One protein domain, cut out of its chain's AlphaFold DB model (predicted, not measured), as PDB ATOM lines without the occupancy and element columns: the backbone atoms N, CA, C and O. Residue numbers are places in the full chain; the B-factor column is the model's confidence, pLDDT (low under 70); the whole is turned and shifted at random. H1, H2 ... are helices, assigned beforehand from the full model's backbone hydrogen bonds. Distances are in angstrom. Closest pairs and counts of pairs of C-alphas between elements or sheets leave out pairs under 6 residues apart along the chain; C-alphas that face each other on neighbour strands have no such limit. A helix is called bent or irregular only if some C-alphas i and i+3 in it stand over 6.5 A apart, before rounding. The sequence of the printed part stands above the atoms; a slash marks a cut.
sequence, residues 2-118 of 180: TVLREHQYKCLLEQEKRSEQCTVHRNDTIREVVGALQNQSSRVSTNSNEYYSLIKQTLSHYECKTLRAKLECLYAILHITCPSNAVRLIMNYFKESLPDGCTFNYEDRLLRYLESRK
ATOM      1  N   THR A   2      -3.375 -34.504  12.568       56.72
ATOM      2  CA  THR A   2      -2.148 -34.723  11.768       56.72
ATOM      3  C   THR A   2      -1.097 -33.612  11.911       56.72
ATOM      4  O   THR A   2       0.080 -33.910  12.071       56.72
ATOM      5  N   VAL A   3      -1.526 -32.345  11.962       54.97
ATOM      6  CA  VAL A   3      -0.639 -31.165  12.055       54.97
ATOM      7  C   VAL A   3       0.131 -31.113  13.383       54.97
ATOM      8  O   VAL A   3       1.333 -30.870  13.397       54.97
ATOM      9  N   LEU A   4      -0.529 -31.406  14.513       55.62
ATOM     10  CA  LEU A   4       0.130 -31.462  15.825       55.62
ATOM     11  C   LEU A   4       1.185 -32.579  15.860       55.62
ATOM     12  O   LEU A   4       2.299 -32.359  16.326       55.62
ATOM     13  N   ARG A   5       0.849 -33.755  15.313       60.44
ATOM     14  CA  ARG A   5       1.742 -34.921  15.255       60.44
ATOM     15  C   ARG A   5       2.961 -34.666  14.368       60.44
ATOM     16  O   ARG A   5       4.059 -35.102  14.694       60.44
ATOM     17  N   GLU A   6       2.784 -33.927  13.279       65.94
ATOM     18  CA  GLU A   6       3.872 -33.545  12.381       65.94
ATOM     19  C   GLU A   6       4.873 -32.596  13.059       65.94
ATOM     20  O   GLU A   6       6.085 -32.781  12.945       65.94
ATOM     21  N   HIS A   7       4.388 -31.605  13.809       69.12
ATOM     22  CA  HIS A   7       5.259 -30.674  14.533       69.12
ATOM     23  C   HIS A   7       5.856 -31.254  15.812       69.12
ATOM     24  O   HIS A   7       6.930 -30.809  16.231       69.12
ATOM     25  N   GLN A   8       5.193 -32.254  16.398       64.31
ATOM     26  CA  GLN A   8       5.654 -32.962  17.587       64.31
ATOM     27  C   GLN A   8       7.075 -33.492  17.385       64.31
ATOM     28  O   GLN A   8       7.970 -33.122  18.135       64.31
ATOM     29  N   TYR A   9       7.298 -34.279  16.331       65.50
ATOM     30  CA  TYR A   9       8.591 -34.923  16.083       65.50
ATOM     31  C   TYR A   9       9.611 -34.038  15.358       65.50
ATOM     32  O   TYR A   9      10.783 -34.389  15.322       65.50
ATOM     33  N   LYS A  10       9.186 -32.906  14.781       71.25
ATOM     34  CA  LYS A  10      10.075 -32.016  14.014       71.25
ATOM     35  C   LYS A  10      10.697 -30.888  14.834       71.25
ATOM     36  O   LYS A  10      11.783 -30.446  14.496       71.25
ATOM     37  N   CYS A  11       9.997 -30.361  15.839       83.44
ATOM     38  CA  CYS A  11      10.514 -29.236  16.630       83.44
ATOM     39  C   CYS A  11      10.112 -29.297  18.102       83.44
ATOM     40  O   CYS A  11      10.935 -29.064  18.983       83.44
ATOM     41  N   LEU A  12       8.845 -29.607  18.390       79.69
ATOM     42  CA  LEU A  12       8.309 -29.451  19.744       79.69
ATOM     43  C   LEU A  12       8.971 -30.396  20.753       79.69
ATOM     44  O   LEU A  12       9.226 -29.978  21.879       79.69
ATOM     45  N   LEU A  13       9.302 -31.625  20.343       80.75
ATOM     46  CA  LEU A  13       9.979 -32.602  21.198       80.75
ATOM     47  C   LEU A  13      11.357 -32.110  21.669       80.75
ATOM     48  O   LEU A  13      11.697 -32.244  22.840       80.75
ATOM     49  N   GLU A  14      12.134 -31.477  20.788       81.62
ATOM     50  CA  GLU A  14      13.456 -30.937  21.137       81.62
ATOM     51  C   GLU A  14      13.361 -29.742  22.090       81.62
ATOM     52  O   GLU A  14      14.252 -29.508  22.912       81.62
ATOM     53  N   GLN A  15      12.267 -28.984  22.001       83.56
ATOM     54  CA  GLN A  15      12.034 -27.835  22.867       83.56
ATOM     55  C   GLN A  15      11.354 -28.206  24.192       83.56
ATOM     56  O   GLN A  15      11.341 -27.365  25.087       83.56
ATOM     57  N   GLU A  16      10.851 -29.433  24.373       80.12
ATOM     58  CA  GLU A  16      10.116 -29.837  25.581       80.12
ATOM     59  C   GLU A  16      10.961 -29.627  26.844       80.12
ATOM     60  O   GLU A  16      10.563 -28.876  27.735       80.12
ATOM     61  N   LYS A  17      12.195 -30.143  26.863       81.88
ATOM     62  CA  LYS A  17      13.123 -29.957  27.992       81.88
ATOM     63  C   LYS A  17      13.452 -28.486  28.256       81.88
ATOM     64  O   LYS A  17      13.574 -28.062  29.399       81.88
ATOM     65  N   ARG A  18      13.596 -27.676  27.201       80.88
ATOM     66  CA  ARG A  18      13.852 -26.232  27.350       80.88
ATOM     67  C   ARG A  18      12.616 -25.501  27.859       80.88
ATOM     68  O   ARG A  18      12.755 -24.531  28.589       80.88
ATOM     69  N   SER A  19      11.421 -25.966  27.511       82.62
ATOM     70  CA  SER A  19      10.158 -25.382  27.956       82.62
ATOM     71  C   SER A  19       9.875 -25.631  29.441       82.62
ATOM     72  O   SER A  19       9.201 -24.817  30.070       82.62
ATOM     73  N   GLU A  20      10.456 -26.677  30.041       81.25
ATOM     74  CA  GLU A  20      10.336 -26.945  31.481       81.25
ATOM     75  C   GLU A  20      10.833 -25.761  32.322       81.25
ATOM     76  O   GLU A  20      10.216 -25.414  33.330       81.25
ATOM     77  N   GLN A  21      11.869 -25.046  31.869       81.25
ATOM     78  CA  GLN A  21      12.383 -23.865  32.572       81.25
ATOM     79  C   GLN A  21      11.355 -22.721  32.653       81.25
ATOM     80  O   GLN A  21      11.419 -21.886  33.554       81.25
ATOM     81  N   CYS A  22      10.356 -22.701  31.764       82.44
ATOM     82  CA  CYS A  22       9.285 -21.708  31.794       82.44
ATOM     83  C   CYS A  22       8.333 -21.901  32.980       82.44
ATOM     84  O   CYS A  22       7.540 -21.012  33.279       82.44
ATOM     85  N   THR A  23       8.408 -23.025  33.702       73.81
ATOM     86  CA  THR A  23       7.588 -23.264  34.902       73.81
ATOM     87  C   THR A  23       8.179 -22.692  36.196       73.81
ATOM     88  O   THR A  23       7.501 -22.705  37.224       73.81
ATOM     89  N   VAL A  24       9.394 -22.130  36.159       65.06
ATOM     90  CA  VAL A  24      10.198 -21.812  37.358       65.06
ATOM     91  C   VAL A  24       9.743 -20.551  38.113       65.06
ATOM     92  O   VAL A  24      10.117 -20.352  39.265       65.06
ATOM     93  N   HIS A  25       8.842 -19.730  37.568       61.84
ATOM     94  CA  HIS A  25       8.449 -18.452  38.192       61.84
ATOM     95  C   HIS A  25       7.445 -18.548  39.364       61.84
ATOM     96  O   HIS A  25       6.743 -17.592  39.704       61.84
ATOM     97  N   ARG A  26       7.341 -19.723  39.992       62.91
ATOM     98  CA  ARG A  26       6.291 -20.036  40.967       62.91
ATOM     99  C   ARG A  26       6.555 -19.438  42.353       62.91
ATOM    100  O   ARG A  26       5.622 -18.943  42.974       62.91
ATOM    101  N   ASN A  27       7.799 -19.458  42.830       62.69
ATOM    102  CA  ASN A  27       8.104 -19.080  44.216       62.69
ATOM    103  C   ASN A  27       7.942 -17.578  44.474       62.69
ATOM    104  O   ASN A  27       7.321 -17.195  45.465       62.69
ATOM    105  N   ASP A  28       8.428 -16.733  43.563       71.31
ATOM    106  CA  ASP A  28       8.294 -15.280  43.702       71.31
ATOM    107  C   ASP A  28       6.833 -14.841  43.616       71.31
ATOM    108  O   ASP A  28       6.359 -14.102  44.477       71.31
ATOM    109  N   THR A  29       6.085 -15.394  42.656       78.00
ATOM    110  CA  THR A  29       4.660 -15.087  42.499       78.00
ATOM    111  C   THR A  29       3.847 -15.524  43.719       78.00
ATOM    112  O   THR A  29       2.993 -14.773  44.178       78.00
ATOM    113  N   ILE A  30       4.123 -16.699  44.301       78.88
ATOM    114  CA  ILE A  30       3.439 -17.144  45.529       78.88
ATOM    115  C   ILE A  30       3.707 -16.175  46.681       78.88
ATOM    116  O   ILE A  30       2.772 -15.789  47.381       78.88
ATOM    117  N   ARG A  31       4.961 -15.757  46.877       81.75
ATOM    118  CA  ARG A  31       5.316 -14.807  47.939       81.75
ATOM    119  C   ARG A  31       4.596 -13.470  47.761       81.75
ATOM    120  O   ARG A  31       4.093 -12.919  48.736       81.75
ATOM    121  N   GLU A  32       4.507 -12.975  46.528       84.81
ATOM    122  CA  GLU A  32       3.766 -11.750  46.213       84.81
ATOM    123  C   GLU A  32       2.263 -11.890  46.480       84.81
ATOM    124  O   GLU A  32       1.682 -11.010  47.111       84.81
ATOM    125  N   VAL A  33       1.643 -13.001  46.060       87.44
ATOM    126  CA  VAL A  33       0.222 -13.290  46.322       87.44
ATOM    127  C   VAL A  33      -0.048 -13.296  47.820       87.44
ATOM    128  O   VAL A  33      -0.973 -12.634  48.279       87.44
ATOM    129  N   VAL A  34       0.768 -14.016  48.595       84.94
ATOM    130  CA  VAL A  34       0.606 -14.103  50.051       84.94
ATOM    131  C   VAL A  34       0.719 -12.718  50.686       84.94
ATOM    132  O   VAL A  34      -0.127 -12.363  51.504       84.94
ATOM    133  N   GLY A  35       1.696 -11.906  50.271       84.19
ATOM    134  CA  GLY A  35       1.832 -10.529  50.750       84.19
ATOM    135  C   GLY A  35       0.628  -9.648  50.398       84.19
ATOM    136  O   GLY A  35       0.132  -8.907  51.249       84.19
ATOM    137  N   ALA A  36       0.107  -9.761  49.174       84.06
ATOM    138  CA  ALA A  36      -1.080  -9.027  48.741       84.06
ATOM    139  C   ALA A  36      -2.323  -9.426  49.550       84.06
ATOM    140  O   ALA A  36      -3.043  -8.554  50.033       84.06
ATOM    141  N   LEU A  37      -2.537 -10.727  49.763       83.69
ATOM    142  CA  LEU A  37      -3.652 -11.242  50.560       83.69
ATOM    143  C   LEU A  37      -3.540 -10.826  52.038       83.69
ATOM    144  O   LEU A  37      -4.535 -10.428  52.640       83.69
ATOM    145  N   GLN A  38      -2.338 -10.847  52.625       82.19
ATOM    146  CA  GLN A  38      -2.105 -10.388  54.003       82.19
ATOM    147  C   GLN A  38      -2.428  -8.898  54.181       82.19
ATOM    148  O   GLN A  38      -3.078  -8.518  55.153       82.19
ATOM    149  N   ASN A  39      -2.038  -8.058  53.220       81.56
ATOM    150  CA  ASN A  39      -2.347  -6.625  53.226       81.56
ATOM    151  C   ASN A  39      -3.843  -6.325  53.004       81.56
ATOM    152  O   ASN A  39      -4.337  -5.264  53.371       81.56
ATOM    153  N   GLN A  40      -4.588  -7.243  52.390       75.94
ATOM    154  CA  GLN A  40      -6.042  -7.124  52.253       75.94
ATOM    155  C   GLN A  40      -6.774  -7.583  53.514       75.94
ATOM    156  O   GLN A  40      -7.748  -6.956  53.923       75.94
ATOM    157  N   SER A  41      -6.264  -8.624  54.173       68.81
ATOM    158  CA  SER A  41      -6.763  -9.101  55.467       68.81
ATOM    159  C   SER A  41      -6.612  -8.052  56.582       68.81
ATOM    160  O   SER A  41      -7.460  -7.946  57.463       68.81
ATOM    161  N   SER A  42      -5.595  -7.187  56.525       65.31
ATOM    162  CA  SER A  42      -5.470  -6.066  57.470       65.31
ATOM    163  C   SER A  42      -6.470  -4.923  57.225       65.31
ATOM    164  O   SER A  42      -6.583  -4.026  58.057       65.31
ATOM    165  N   ARG A  43      -7.202  -4.944  56.102       65.25
ATOM    166  CA  ARG A  43      -8.143  -3.896  55.661       65.25
ATOM    167  C   ARG A  43      -9.601  -4.365  55.625       65.25
ATOM    168  O   ARG A  43     -10.409  -3.752  54.934       65.25
ATOM    169  N   VAL A  44      -9.924  -5.463  56.315       62.56
ATOM    170  CA  VAL A  44     -11.225  -6.153  56.240       62.56
ATOM    171  C   VAL A  44     -12.397  -5.176  56.385       62.56
ATOM    172  O   VAL A  44     -12.667  -4.639  57.457       62.56
ATOM    173  N   SER A  45     -13.095  -4.973  55.264       58.75
ATOM    174  CA  SER A  45     -14.445  -4.413  55.210       58.75
ATOM    175  C   SER A  45     -15.387  -5.349  55.971       58.75
ATOM    176  O   SER A  45     -15.274  -6.572  55.877       58.75
ATOM    177  N   THR A  46     -16.341  -4.792  56.716       60.72
ATOM    178  CA  THR A  46     -17.384  -5.550  57.432       60.72
ATOM    179  C   THR A  46     -18.329  -6.311  56.490       60.72
ATOM    180  O   THR A  46     -19.150  -7.102  56.953       60.72
ATOM    181  N   ASN A  47     -18.210  -6.114  55.172       74.38
ATOM    182  CA  ASN A  47     -19.000  -6.790  54.152       74.38
ATOM    183  C   ASN A  47     -18.261  -8.011  53.573       74.38
ATOM    184  O   ASN A  47     -17.309  -7.895  52.797       74.38
ATOM    185  N   SER A  48     -18.754  -9.205  53.904       75.75
ATOM    186  CA  SER A  48     -18.193 -10.488  53.464       75.75
ATOM    187  C   SER A  48     -18.163 -10.666  51.941       75.75
ATOM    188  O   SER A  48     -17.256 -11.320  51.422       75.75
ATOM    189  N   ASN A  49     -19.109 -10.067  51.213       81.25
ATOM    190  CA  ASN A  49     -19.190 -10.192  49.757       81.25
ATOM    191  C   ASN A  49     -18.124  -9.334  49.053       81.25
ATOM    192  O   ASN A  49     -17.496  -9.766  48.086       81.25
ATOM    193  N   GLU A  50     -17.864  -8.141  49.589       80.38
ATOM    194  CA  GLU A  50     -16.805  -7.249  49.111       80.38
ATOM    195  C   GLU A  50     -15.427  -7.883  49.337       80.38
ATOM    196  O   GLU A  50     -14.627  -7.977  48.403       80.38
ATOM    197  N   TYR A  51     -15.196  -8.441  50.529       81.25
ATOM    198  CA  TYR A  51     -13.980  -9.192  50.837       81.25
ATOM    199  C   TYR A  51     -13.773 -10.377  49.879       81.25
ATOM    200  O   TYR A  51     -12.698 -10.523  49.300       81.25
ATOM    201  N   TYR A  52     -14.806 -11.194  49.640       82.38
ATOM    202  CA  TYR A  52     -14.707 -12.324  48.711       82.38
ATOM    203  C   TYR A  52     -14.371 -11.878  47.280       82.38
ATOM    204  O   TYR A  52     -13.506 -12.473  46.629       82.38
ATOM    205  N   SER A  53     -15.010 -10.809  46.798       84.69
ATOM    206  CA  SER A  53     -14.747 -10.262  45.462       84.69
ATOM    207  C   SER A  53     -13.300  -9.780  45.301       84.69
ATOM    208  O   SER A  53     -12.667 -10.071  44.285       84.69
ATOM    209  N   LEU A  54     -12.745  -9.146  46.339       83.62
ATOM    210  CA  LEU A  54     -11.374  -8.642  46.378       83.62
ATOM    211  C   LEU A  54     -10.348  -9.782  46.341       83.62
ATOM    212  O   LEU A  54      -9.389  -9.741  45.564       83.62
ATOM    213  N   ILE A  55     -10.571 -10.830  47.137       85.38
ATOM    214  CA  ILE A  55      -9.712 -12.019  47.154       85.38
ATOM    215  C   ILE A  55      -9.746 -12.704  45.787       85.38
ATOM    216  O   ILE A  55      -8.691 -13.000  45.223       85.38
ATOM    217  N   LYS A  56     -10.941 -12.897  45.212       86.94
ATOM    218  CA  LYS A  56     -11.102 -13.492  43.879       86.94
ATOM    219  C   LYS A  56     -10.367 -12.678  42.812       86.94
ATOM    220  O   LYS A  56      -9.596 -13.247  42.046       86.94
ATOM    221  N   GLN A  57     -10.546 -11.358  42.801       86.81
ATOM    222  CA  GLN A  57      -9.865 -10.465  41.863       86.81
ATOM    223  C   GLN A  57      -8.339 -10.549  41.999       86.81
ATOM    224  O   GLN A  57      -7.625 -10.594  40.998       86.81
ATOM    225  N   THR A  58      -7.841 -10.604  43.233       86.69
ATOM    226  CA  THR A  58      -6.406 -10.707  43.523       86.69
ATOM    227  C   THR A  58      -5.838 -12.013  42.992       86.69
ATOM    228  O   THR A  58      -4.841 -12.002  42.274       86.69
ATOM    229  N   LEU A  59      -6.495 -13.138  43.268       87.19
ATOM    230  CA  LEU A  59      -6.069 -14.439  42.758       87.19
ATOM    231  C   LEU A  59      -6.073 -14.468  41.224       87.19
ATOM    232  O   LEU A  59      -5.045 -14.792  40.632       87.19
ATOM    233  N   SER A  60      -7.155 -14.022  40.577       87.88
ATOM    234  CA  SER A  60      -7.238 -13.969  39.110       87.88
ATOM    235  C   SER A  60      -6.155 -13.078  38.485       87.88
ATOM    236  O   SER A  60      -5.597 -13.416  37.438       87.88
ATOM    237  N   HIS A  61      -5.793 -11.966  39.136       88.88
ATOM    238  CA  HIS A  61      -4.692 -11.110  38.688       88.88
ATOM    239  C   HIS A  61      -3.352 -11.860  38.670       88.88
ATOM    240  O   HIS A  61      -2.626 -11.826  37.672       88.88
ATOM    241  N   TYR A  62      -3.022 -12.568  39.750       87.38
ATOM    242  CA  TYR A  62      -1.756 -13.293  39.857       87.38
ATOM    243  C   TYR A  62      -1.717 -14.582  39.028       87.38
ATOM    244  O   TYR A  62      -0.654 -14.954  38.518       87.38
ATOM    245  N   GLU A  63      -2.861 -15.231  38.823       85.06
ATOM    246  CA  GLU A  63      -3.016 -16.312  37.849       85.06
ATOM    247  C   GLU A  63      -2.698 -15.809  36.438       85.06
ATOM    248  O   GLU A  63      -1.830 -16.370  35.763       85.06
ATOM    249  N   CYS A  64      -3.309 -14.692  36.026       88.19
ATOM    250  CA  CYS A  64      -3.032 -14.061  34.736       88.19
ATOM    251  C   CYS A  64      -1.554 -13.667  34.590       88.19
ATOM    252  O   CYS A  64      -0.924 -13.989  33.579       88.19
ATOM    253  N   LYS A  65      -0.966 -13.020  35.608       87.44
ATOM    254  CA  LYS A  65       0.456 -12.630  35.625       87.44
ATOM    255  C   LYS A  65       1.366 -13.840  35.393       87.44
ATOM    256  O   LYS A  65       2.250 -13.801  34.535       87.44
ATOM    257  N   THR A  66       1.112 -14.928  36.116       86.06
ATOM    258  CA  THR A  66       1.890 -16.170  36.022       86.06
ATOM    259  C   THR A  66       1.765 -16.815  34.644       86.06
ATOM    260  O   THR A  66       2.768 -17.211  34.048       86.06
ATOM    261  N   LEU A  67       0.542 -16.936  34.123       85.94
ATOM    262  CA  LEU A  67       0.287 -17.555  32.822       85.94
ATOM    263  C   LEU A  67       0.889 -16.736  31.677       85.94
ATOM    264  O   LEU A  67       1.507 -17.311  30.783       85.94
ATOM    265  N   ARG A  68       0.810 -15.402  31.739       89.19
ATOM    266  CA  ARG A  68       1.468 -14.521  30.764       89.19
ATOM    267  C   ARG A  68       2.984 -14.678  30.774       89.19
ATOM    268  O   ARG A  68       3.572 -14.805  29.707       89.19
ATOM    269  N   ALA A  69       3.614 -14.725  31.947       87.56
ATOM    270  CA  ALA A  69       5.062 -14.932  32.041       87.56
ATOM    271  C   ALA A  69       5.493 -16.279  31.428       87.56
ATOM    272  O   ALA A  69       6.484 -16.350  30.697       87.56
ATOM    273  N   LYS A  70       4.714 -17.342  31.664       86.50
ATOM    274  CA  LYS A  70       4.934 -18.653  31.034       86.50
ATOM    275  C   LYS A  70       4.820 -18.580  29.514       86.50
ATOM    276  O   LYS A  70       5.695 -19.085  28.818       86.50
ATOM    277  N   LEU A  71       3.765 -17.943  29.011       89.88
ATOM    278  CA  LEU A  71       3.528 -17.764  27.580       89.88
ATOM    279  C   LEU A  71       4.638 -16.959  26.900       89.88
ATOM    280  O   LEU A  71       5.088 -17.342  25.825       89.88
ATOM    281  N   GLU A  72       5.136 -15.902  27.542       91.06
ATOM    282  CA  GLU A  72       6.288 -15.139  27.053       91.06
ATOM    283  C   GLU A  72       7.548 -16.003  26.946       91.06
ATOM    284  O   GLU A  72       8.228 -15.989  25.918       91.06
ATOM    285  N   CYS A  73       7.836 -16.806  27.972       89.94
ATOM    286  CA  CYS A  73       8.972 -17.725  27.953       89.94
ATOM    287  C   CYS A  73       8.836 -18.782  26.846       89.94
ATOM    288  O   CYS A  73       9.776 -19.008  26.081       89.94
ATOM    289  N   LEU A  74       7.653 -19.388  26.706       89.12
ATOM    290  CA  LEU A  74       7.377 -20.353  25.641       89.12
ATOM    291  C   LEU A  74       7.524 -19.708  24.261       89.12
ATOM    292  O   LEU A  74       8.149 -20.290  23.376       89.12
ATOM    293  N   TYR A  75       6.996 -18.497  24.077       92.38
ATOM    294  CA  TYR A  75       7.121 -17.765  22.823       92.38
ATOM    295  C   TYR A  75       8.591 -17.508  22.494       92.38
ATOM    296  O   TYR A  75       9.019 -17.808  21.381       92.38
ATOM    297  N   ALA A  76       9.388 -17.040  23.459       91.56
ATOM    298  CA  ALA A  76      10.815 -16.781  23.280       91.56
ATOM    299  C   ALA A  76      11.593 -18.017  22.792       91.56
ATOM    300  O   ALA A  76      12.463 -17.887  21.933       91.56
ATOM    301  N   ILE A  77      11.239 -19.212  23.276       89.81
ATOM    302  CA  ILE A  77      11.843 -20.475  22.829       89.81
ATOM    303  C   ILE A  77      11.354 -20.847  21.427       89.81
ATOM    304  O   ILE A  77      12.160 -21.156  20.548       89.81
ATOM    305  N   LEU A  78      10.039 -20.828  21.211       90.19
ATOM    306  CA  LEU A  78       9.418 -21.434  20.034       90.19
ATOM    307  C   LEU A  78       9.511 -20.562  18.779       90.19
ATOM    308  O   LEU A  78       9.722 -21.104  17.701       90.19
ATOM    309  N   HIS A  79       9.387 -19.233  18.883       91.75
ATOM    310  CA  HIS A  79       9.271 -18.370  17.696       91.75
ATOM    311  C   HIS A  79      10.517 -18.364  16.798       91.75
ATOM    312  O   HIS A  79      10.399 -18.122  15.600       91.75
ATOM    313  N   ILE A  80      11.696 -18.648  17.361       89.19
ATOM    314  CA  ILE A  80      12.955 -18.738  16.605       89.19
ATOM    315  C   ILE A  80      13.282 -20.156  16.134       89.19
ATOM    316  O   ILE A  80      14.004 -20.310  15.148       89.19
ATOM    317  N   THR A  81      12.799 -21.176  16.851       87.56
ATOM    318  CA  THR A  81      13.198 -22.580  16.654       87.56
ATOM    319  C   THR A  81      12.176 -23.379  15.859       87.56
ATOM    320  O   THR A  81      12.556 -24.277  15.114       87.56
ATOM    321  N   CYS A  82      10.893 -23.043  15.976       87.06
ATOM    322  CA  CYS A  82       9.803 -23.782  15.359       87.06
ATOM    323  C   CYS A  82       9.157 -23.008  14.203       87.06
ATOM    324  O   CYS A  82       9.159 -21.775  14.185       87.06
ATOM    325  N   PRO A  83       8.556 -23.721  13.231       88.25
ATOM    326  CA  PRO A  83       7.792 -23.081  12.170       88.25
ATOM    327  C   PRO A  83       6.567 -22.354  12.743       88.25
ATOM    328  O   PRO A  83       5.995 -22.756  13.758       88.25
ATOM    329  N   SER A  84       6.146 -21.276  12.078       89.44
ATOM    330  CA  SER A  84       5.112 -20.364  12.587       89.44
ATOM    331  C   SER A  84       3.773 -21.038  12.869       89.44
ATOM    332  O   SER A  84       3.090 -20.668  13.818       89.44
ATOM    333  N   ASN A  85       3.399 -22.057  12.097       87.19
ATOM    334  CA  ASN A  85       2.188 -22.835  12.335       87.19
ATOM    335  C   ASN A  85       2.253 -23.658  13.637       87.19
ATOM    336  O   ASN A  85       1.254 -23.728  14.348       87.19
ATOM    337  N   ALA A  86       3.418 -24.202  14.004       86.06
ATOM    338  CA  ALA A  86       3.623 -24.860  15.296       86.06
ATOM    339  C   ALA A  86       3.567 -23.858  16.456       86.06
ATOM    340  O   ALA A  86       2.940 -24.129  17.479       86.06
ATOM    341  N   VAL A  87       4.181 -22.681  16.278       89.38
ATOM    342  CA  VAL A  87       4.129 -21.592  17.267       89.38
ATOM    343  C   VAL A  87       2.679 -21.183  17.511       89.38
ATOM    344  O   VAL A  87       2.242 -21.169  18.657       89.38
ATOM    345  N   ARG A  88       1.908 -20.930  16.445       91.06
ATOM    346  CA  ARG A  88       0.484 -20.577  16.538       91.06
ATOM    347  C   ARG A  88      -0.344 -21.637  17.244       91.06
ATOM    348  O   ARG A  88      -1.152 -21.307  18.102       91.06
ATOM    349  N   LEU A  89      -0.123 -22.906  16.912       87.44
ATOM    350  CA  LEU A  89      -0.836 -24.024  17.520       87.44
ATOM    351  C   LEU A  89      -0.646 -24.058  19.042       87.44
ATOM    352  O   LEU A  89      -1.622 -24.119  19.784       87.44
ATOM    353  N   ILE A  90       0.603 -23.963  19.502       86.88
ATOM    354  CA  ILE A  90       0.926 -23.984  20.932       86.88
ATOM    355  C   ILE A  90       0.437 -22.717  21.639       86.88
ATOM    356  O   ILE A  90      -0.164 -22.799  22.710       86.88
ATOM    357  N   MET A  91       0.669 -21.543  21.050       90.06
ATOM    358  CA  MET A  91       0.272 -20.279  21.666       90.06
ATOM    359  C   MET A  91      -1.248 -20.132  21.753       90.06
ATOM    360  O   MET A  91      -1.737 -19.672  22.781       90.06
ATOM    361  N   ASN A  92      -2.001 -20.545  20.728       90.06
ATOM    362  CA  ASN A  92      -3.464 -20.498  20.760       90.06
ATOM    363  C   ASN A  92      -4.039 -21.450  21.806       90.06
ATOM    364  O   ASN A  92      -4.879 -21.021  22.589       90.06
ATOM    365  N   TYR A  93      -3.518 -22.678  21.897       85.94
ATOM    366  CA  TYR A  93      -3.941 -23.630  22.927       85.94
ATOM    367  C   TYR A  93      -3.822 -23.039  24.343       85.94
ATOM    368  O   TYR A  93      -4.749 -23.107  25.147       85.94
ATOM    369  N   PHE A  94      -2.693 -22.400  24.658       84.50
ATOM    370  CA  PHE A  94      -2.506 -21.800  25.982       84.50
ATOM    371  C   PHE A  94      -3.242 -20.476  26.167       84.50
ATOM    372  O   PHE A  94      -3.638 -20.160  27.287       84.50
ATOM    373  N   LYS A  95      -3.456 -19.716  25.092       87.94
ATOM    374  CA  LYS A  95      -4.270 -18.499  25.119       87.94
ATOM    375  C   LYS A  95      -5.724 -18.807  25.491       87.94
ATOM    376  O   LYS A  95      -6.309 -18.037  26.241       87.94
ATOM    377  N   GLU A  96      -6.275 -19.931  25.031       85.12
ATOM    378  CA  GLU A  96      -7.620 -20.403  25.412       85.12
ATOM    379  C   GLU A  96      -7.724 -20.801  26.892       85.12
ATOM    380  O   GLU A  96      -8.813 -20.811  27.453       85.12
ATOM    381  N   SER A  97      -6.595 -21.094  27.545       82.19
ATOM    382  CA  SER A  97      -6.542 -21.450  28.970       82.19
ATOM    383  C   SER A  97      -6.379 -20.237  29.899       82.19
ATOM    384  O   SER A  97      -6.184 -20.410  31.104       82.19
ATOM    385  N   LEU A  98      -6.363 -19.013  29.360       85.50
ATOM    386  CA  LEU A  98      -6.224 -17.799  30.161       85.50
ATOM    387  C   LEU A  98      -7.538 -17.470  30.891       85.50
ATOM    388  O   LEU A  98      -8.607 -17.648  30.313       85.50
ATOM    389  N   PRO A  99      -7.476 -16.966  32.138       84.38
ATOM    390  CA  PRO A  99      -8.670 -16.548  32.863       84.38
ATOM    391  C   PRO A  99      -9.337 -15.343  32.189       84.38
ATOM    392  O   PRO A  99      -8.682 -14.562  31.493       84.38
ATOM    393  N   ASP A 100     -10.633 -15.163  32.440       82.88
ATOM    394  CA  ASP A 100     -11.413 -14.058  31.883       82.88
ATOM    395  C   ASP A 100     -10.753 -12.696  32.154       82.88
ATOM    396  O   ASP A 100     -10.281 -12.403  33.255       82.88
ATOM    397  N   GLY A 101     -10.692 -11.852  31.122       83.38
ATOM    398  CA  GLY A 101     -10.024 -10.548  31.189       83.38
ATOM    399  C   GLY A 101      -8.492 -10.599  31.093       83.38
ATOM    400  O   GLY A 101      -7.856  -9.547  31.027       83.38
ATOM    401  N   CYS A 102      -7.877 -11.785  31.024       88.31
ATOM    402  CA  CYS A 102      -6.443 -11.929  30.794       88.31
ATOM    403  C   CYS A 102      -6.122 -12.020  29.299       88.31
ATOM    404  O   CYS A 102      -6.506 -12.962  28.611       88.31
ATOM    405  N   THR A 103      -5.371 -11.046  28.784       89.62
ATOM    406  CA  THR A 103      -5.015 -10.981  27.363       89.62
ATOM    407  C   THR A 103      -3.540 -11.287  27.118       89.62
ATOM    408  O   THR A 103      -2.647 -10.865  27.860       89.62
ATOM    409  N   PHE A 104      -3.282 -12.011  26.031       90.56
ATOM    410  CA  PHE A 104      -1.948 -12.289  25.513       90.56
ATOM    411  C   PHE A 104      -1.954 -12.148  23.986       90.56
ATOM    412  O   PHE A 104      -2.740 -12.809  23.301       90.56
ATOM    413  N   ASN A 105      -1.096 -11.271  23.458       90.88
ATOM    414  CA  ASN A 105      -0.930 -11.047  22.022       90.88
ATOM    415  C   ASN A 105       0.513 -11.373  21.609       90.88
ATOM    416  O   ASN A 105       1.466 -10.744  22.069       90.88
ATOM    417  N   TYR A 106       0.648 -12.358  20.725       92.31
ATOM    418  CA  TYR A 106       1.916 -12.795  20.152       92.31
ATOM    419  C   TYR A 106       1.941 -12.709  18.617       92.31
ATOM    420  O   TYR A 106       3.019 -12.776  18.031       92.31
ATOM    421  N   GLU A 107       0.787 -12.562  17.957       91.94
ATOM    422  CA  GLU A 107       0.677 -12.661  16.494       91.94
ATOM    423  C   GLU A 107       1.416 -11.518  15.802       91.94
ATOM    424  O   GLU A 107       2.209 -11.770  14.900       91.94
ATOM    425  N   ASP A 108       1.271 -10.282  16.283       92.38
ATOM    426  CA  ASP A 108       1.973  -9.134  15.691       92.38
ATOM    427  C   ASP A 108       3.497  -9.287  15.799       92.38
ATOM    428  O   ASP A 108       4.249  -8.892  14.909       92.38
ATOM    429  N   ARG A 109       3.977  -9.884  16.900       93.75
ATOM    430  CA  ARG A 109       5.406 -10.173  17.101       93.75
ATOM    431  C   ARG A 109       5.881 -11.281  16.169       93.75
ATOM    432  O   ARG A 109       6.986 -11.182  15.639       93.75
ATOM    433  N   LEU A 110       5.055 -12.305  15.968       92.56
ATOM    434  CA  LEU A 110       5.362 -13.412  15.074       92.56
ATOM    435  C   LEU A 110       5.403 -12.940  13.618       92.56
ATOM    436  O   LEU A 110       6.339 -13.281  12.902       92.56
ATOM    437  N   LEU A 111       4.447 -12.113  13.191       92.69
ATOM    438  CA  LEU A 111       4.414 -11.532  11.846       92.69
ATOM    439  C   LEU A 111       5.664 -10.695  11.565       92.69
ATOM    440  O   LEU A 111       6.358 -10.968  10.587       92.69
ATOM    441  N   ARG A 112       6.026  -9.780  12.474       92.00
ATOM    442  CA  ARG A 112       7.260  -8.984  12.351       92.00
ATOM    443  C   ARG A 112       8.519  -9.848  12.256       92.00
ATOM    444  O   ARG A 112       9.426  -9.535  11.491       92.00
ATOM    445  N   TYR A 113       8.584 -10.942  13.018       89.75
ATOM    446  CA  TYR A 113       9.701 -11.889  12.945       89.75
ATOM    447  C   TYR A 113       9.770 -12.613  11.591       89.75
ATOM    448  O   TYR A 113      10.849 -12.828  11.037       89.75
ATOM    449  N   LEU A 114       8.623 -12.999  11.035       89.81
ATOM    450  CA  LEU A 114       8.572 -13.662   9.732       89.81
ATOM    451  C   LEU A 114       8.920 -12.703   8.591       89.81
ATOM    452  O   LEU A 114       9.595 -13.109   7.645       89.81
ATOM    453  N   GLU A 115       8.486 -11.449   8.676       90.19
ATOM    454  CA  GLU A 115       8.850 -10.393   7.730       90.19
ATOM    455  C   GLU A 115      10.356 -10.125   7.753       90.19
ATOM    456  O   GLU A 115      10.989 -10.142   6.698       90.19
ATOM    457  N   SER A 116      10.965  -9.988   8.935       87.56
ATOM    458  CA  SER A 116      12.413  -9.765   9.042       87.56
ATOM    459  C   SER A 116      13.236 -10.939   8.501       87.56
ATOM    460  O   SER A 116      14.260 -10.721   7.853       87.56
ATOM    461  N   ARG A 117      12.767 -12.186   8.666       81.19
ATOM    462  CA  ARG A 117      13.402 -13.365   8.050       81.19
ATOM    463  C   ARG A 117      13.325 -13.382   6.527       81.19
ATOM    464  O   ARG A 117      14.232 -13.916   5.900       81.19
ATOM    465  N   LYS A 118      12.256 -12.847   5.931       74.81
ATOM    466  CA  LYS A 118      12.112 -12.771   4.465       74.81
ATOM    467  C   LYS A 118      13.020 -11.705   3.847       74.81
ATOM    468  O   LYS A 118      13.379 -11.830   2.683       74.81
TER     469      LYS A 118
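Overview. This is residues 2 to 118 of the 180 residues of an uncharacterized protein of Opisthorchis viverrini (UniProt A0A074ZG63). One long helix, H3, is the spine of a rod, with H2 and H1b following one another along one side of it and running back against it. Near the last residues of H3, H4 folds back along it with H5 close by, while H1a turns off from H1b at nearly a right angle; at the other end, residues 44 to 50 stick out free. The printed part has 117 residues with five named helices, H1 to H5 in chain order, and no named strand: the class is all helix. It is loose, with a radius of gyration of the C-alphas of 18.3 A, and spans 59 by 29 by 25 A.

Arrangement. Begin at H3, residues 48 to 81, the hub, touching three other helices. Its residues 55 to 66 touch H2, residues 26 to 41, in a helical hairpin at a shallow tilt of 18 degrees, opposite ways; the closest C-alphas, Val 33 and Tyr 62, are 6.8 A apart. H1, residues 2 to 23, is one helix by its hydrogen bonds but bent, C-alphas 10 and 13 being 7.2 A apart; its arms H1a, residues 2 to 10, and H1b, residues 13 to 23, are about perpendicular at 87 degrees. H1b touches residues 69 to 78 of H3 opposite ways at 34 degrees, a shallow tilt only just short of steep, with C-alphas 22 and 70 closest at 5.4 A. Residues 71 to 79 of H3 touch H4, residues 84 to 96, in a second hairpin at a shallow tilt of 9 degrees; C-alphas 78 and 87 are closest at 6.0 A. H1a and H4 only just touch, with 3 pairs of C-alphas within 8 A, His 7 and Ala 86 closest at 6.1 A. H5, residues 107 to 118, is close to H3 but not clearly touching, the closest C-alphas, 79 and 110, being 6.8 A apart. Every O i to N i+4 pair is within hydrogen-bond range in H2, H4 and H5; H3 has 28 of 30, H1a 3 of 5, and H1b 2 of 7 beside 7 of 8 O i to N i+3 pairs.

Along the chain. Find C-alpha 48 at (-18.193, -10.488, 53.464); from there H3 runs 49.9 A to C-alpha 81 at (13.198, -22.580, 16.654). H2 measures 22.4 A, H4 18.1 A, H1b 16.8 A, H5 16.6 A and H1a 12.7 A. H5 ends at C-alpha 118, (12.112, -12.771, 4.465).

Size, cuts and confidence. The C-alphas of Thr 46 and Lys 118 are the two farthest apart, at 61.1 A. The printed part has no cut, and no link is long. The model's pLDDT is under 70 at residues 2 to 9, 24 to 27 and 41 to 46.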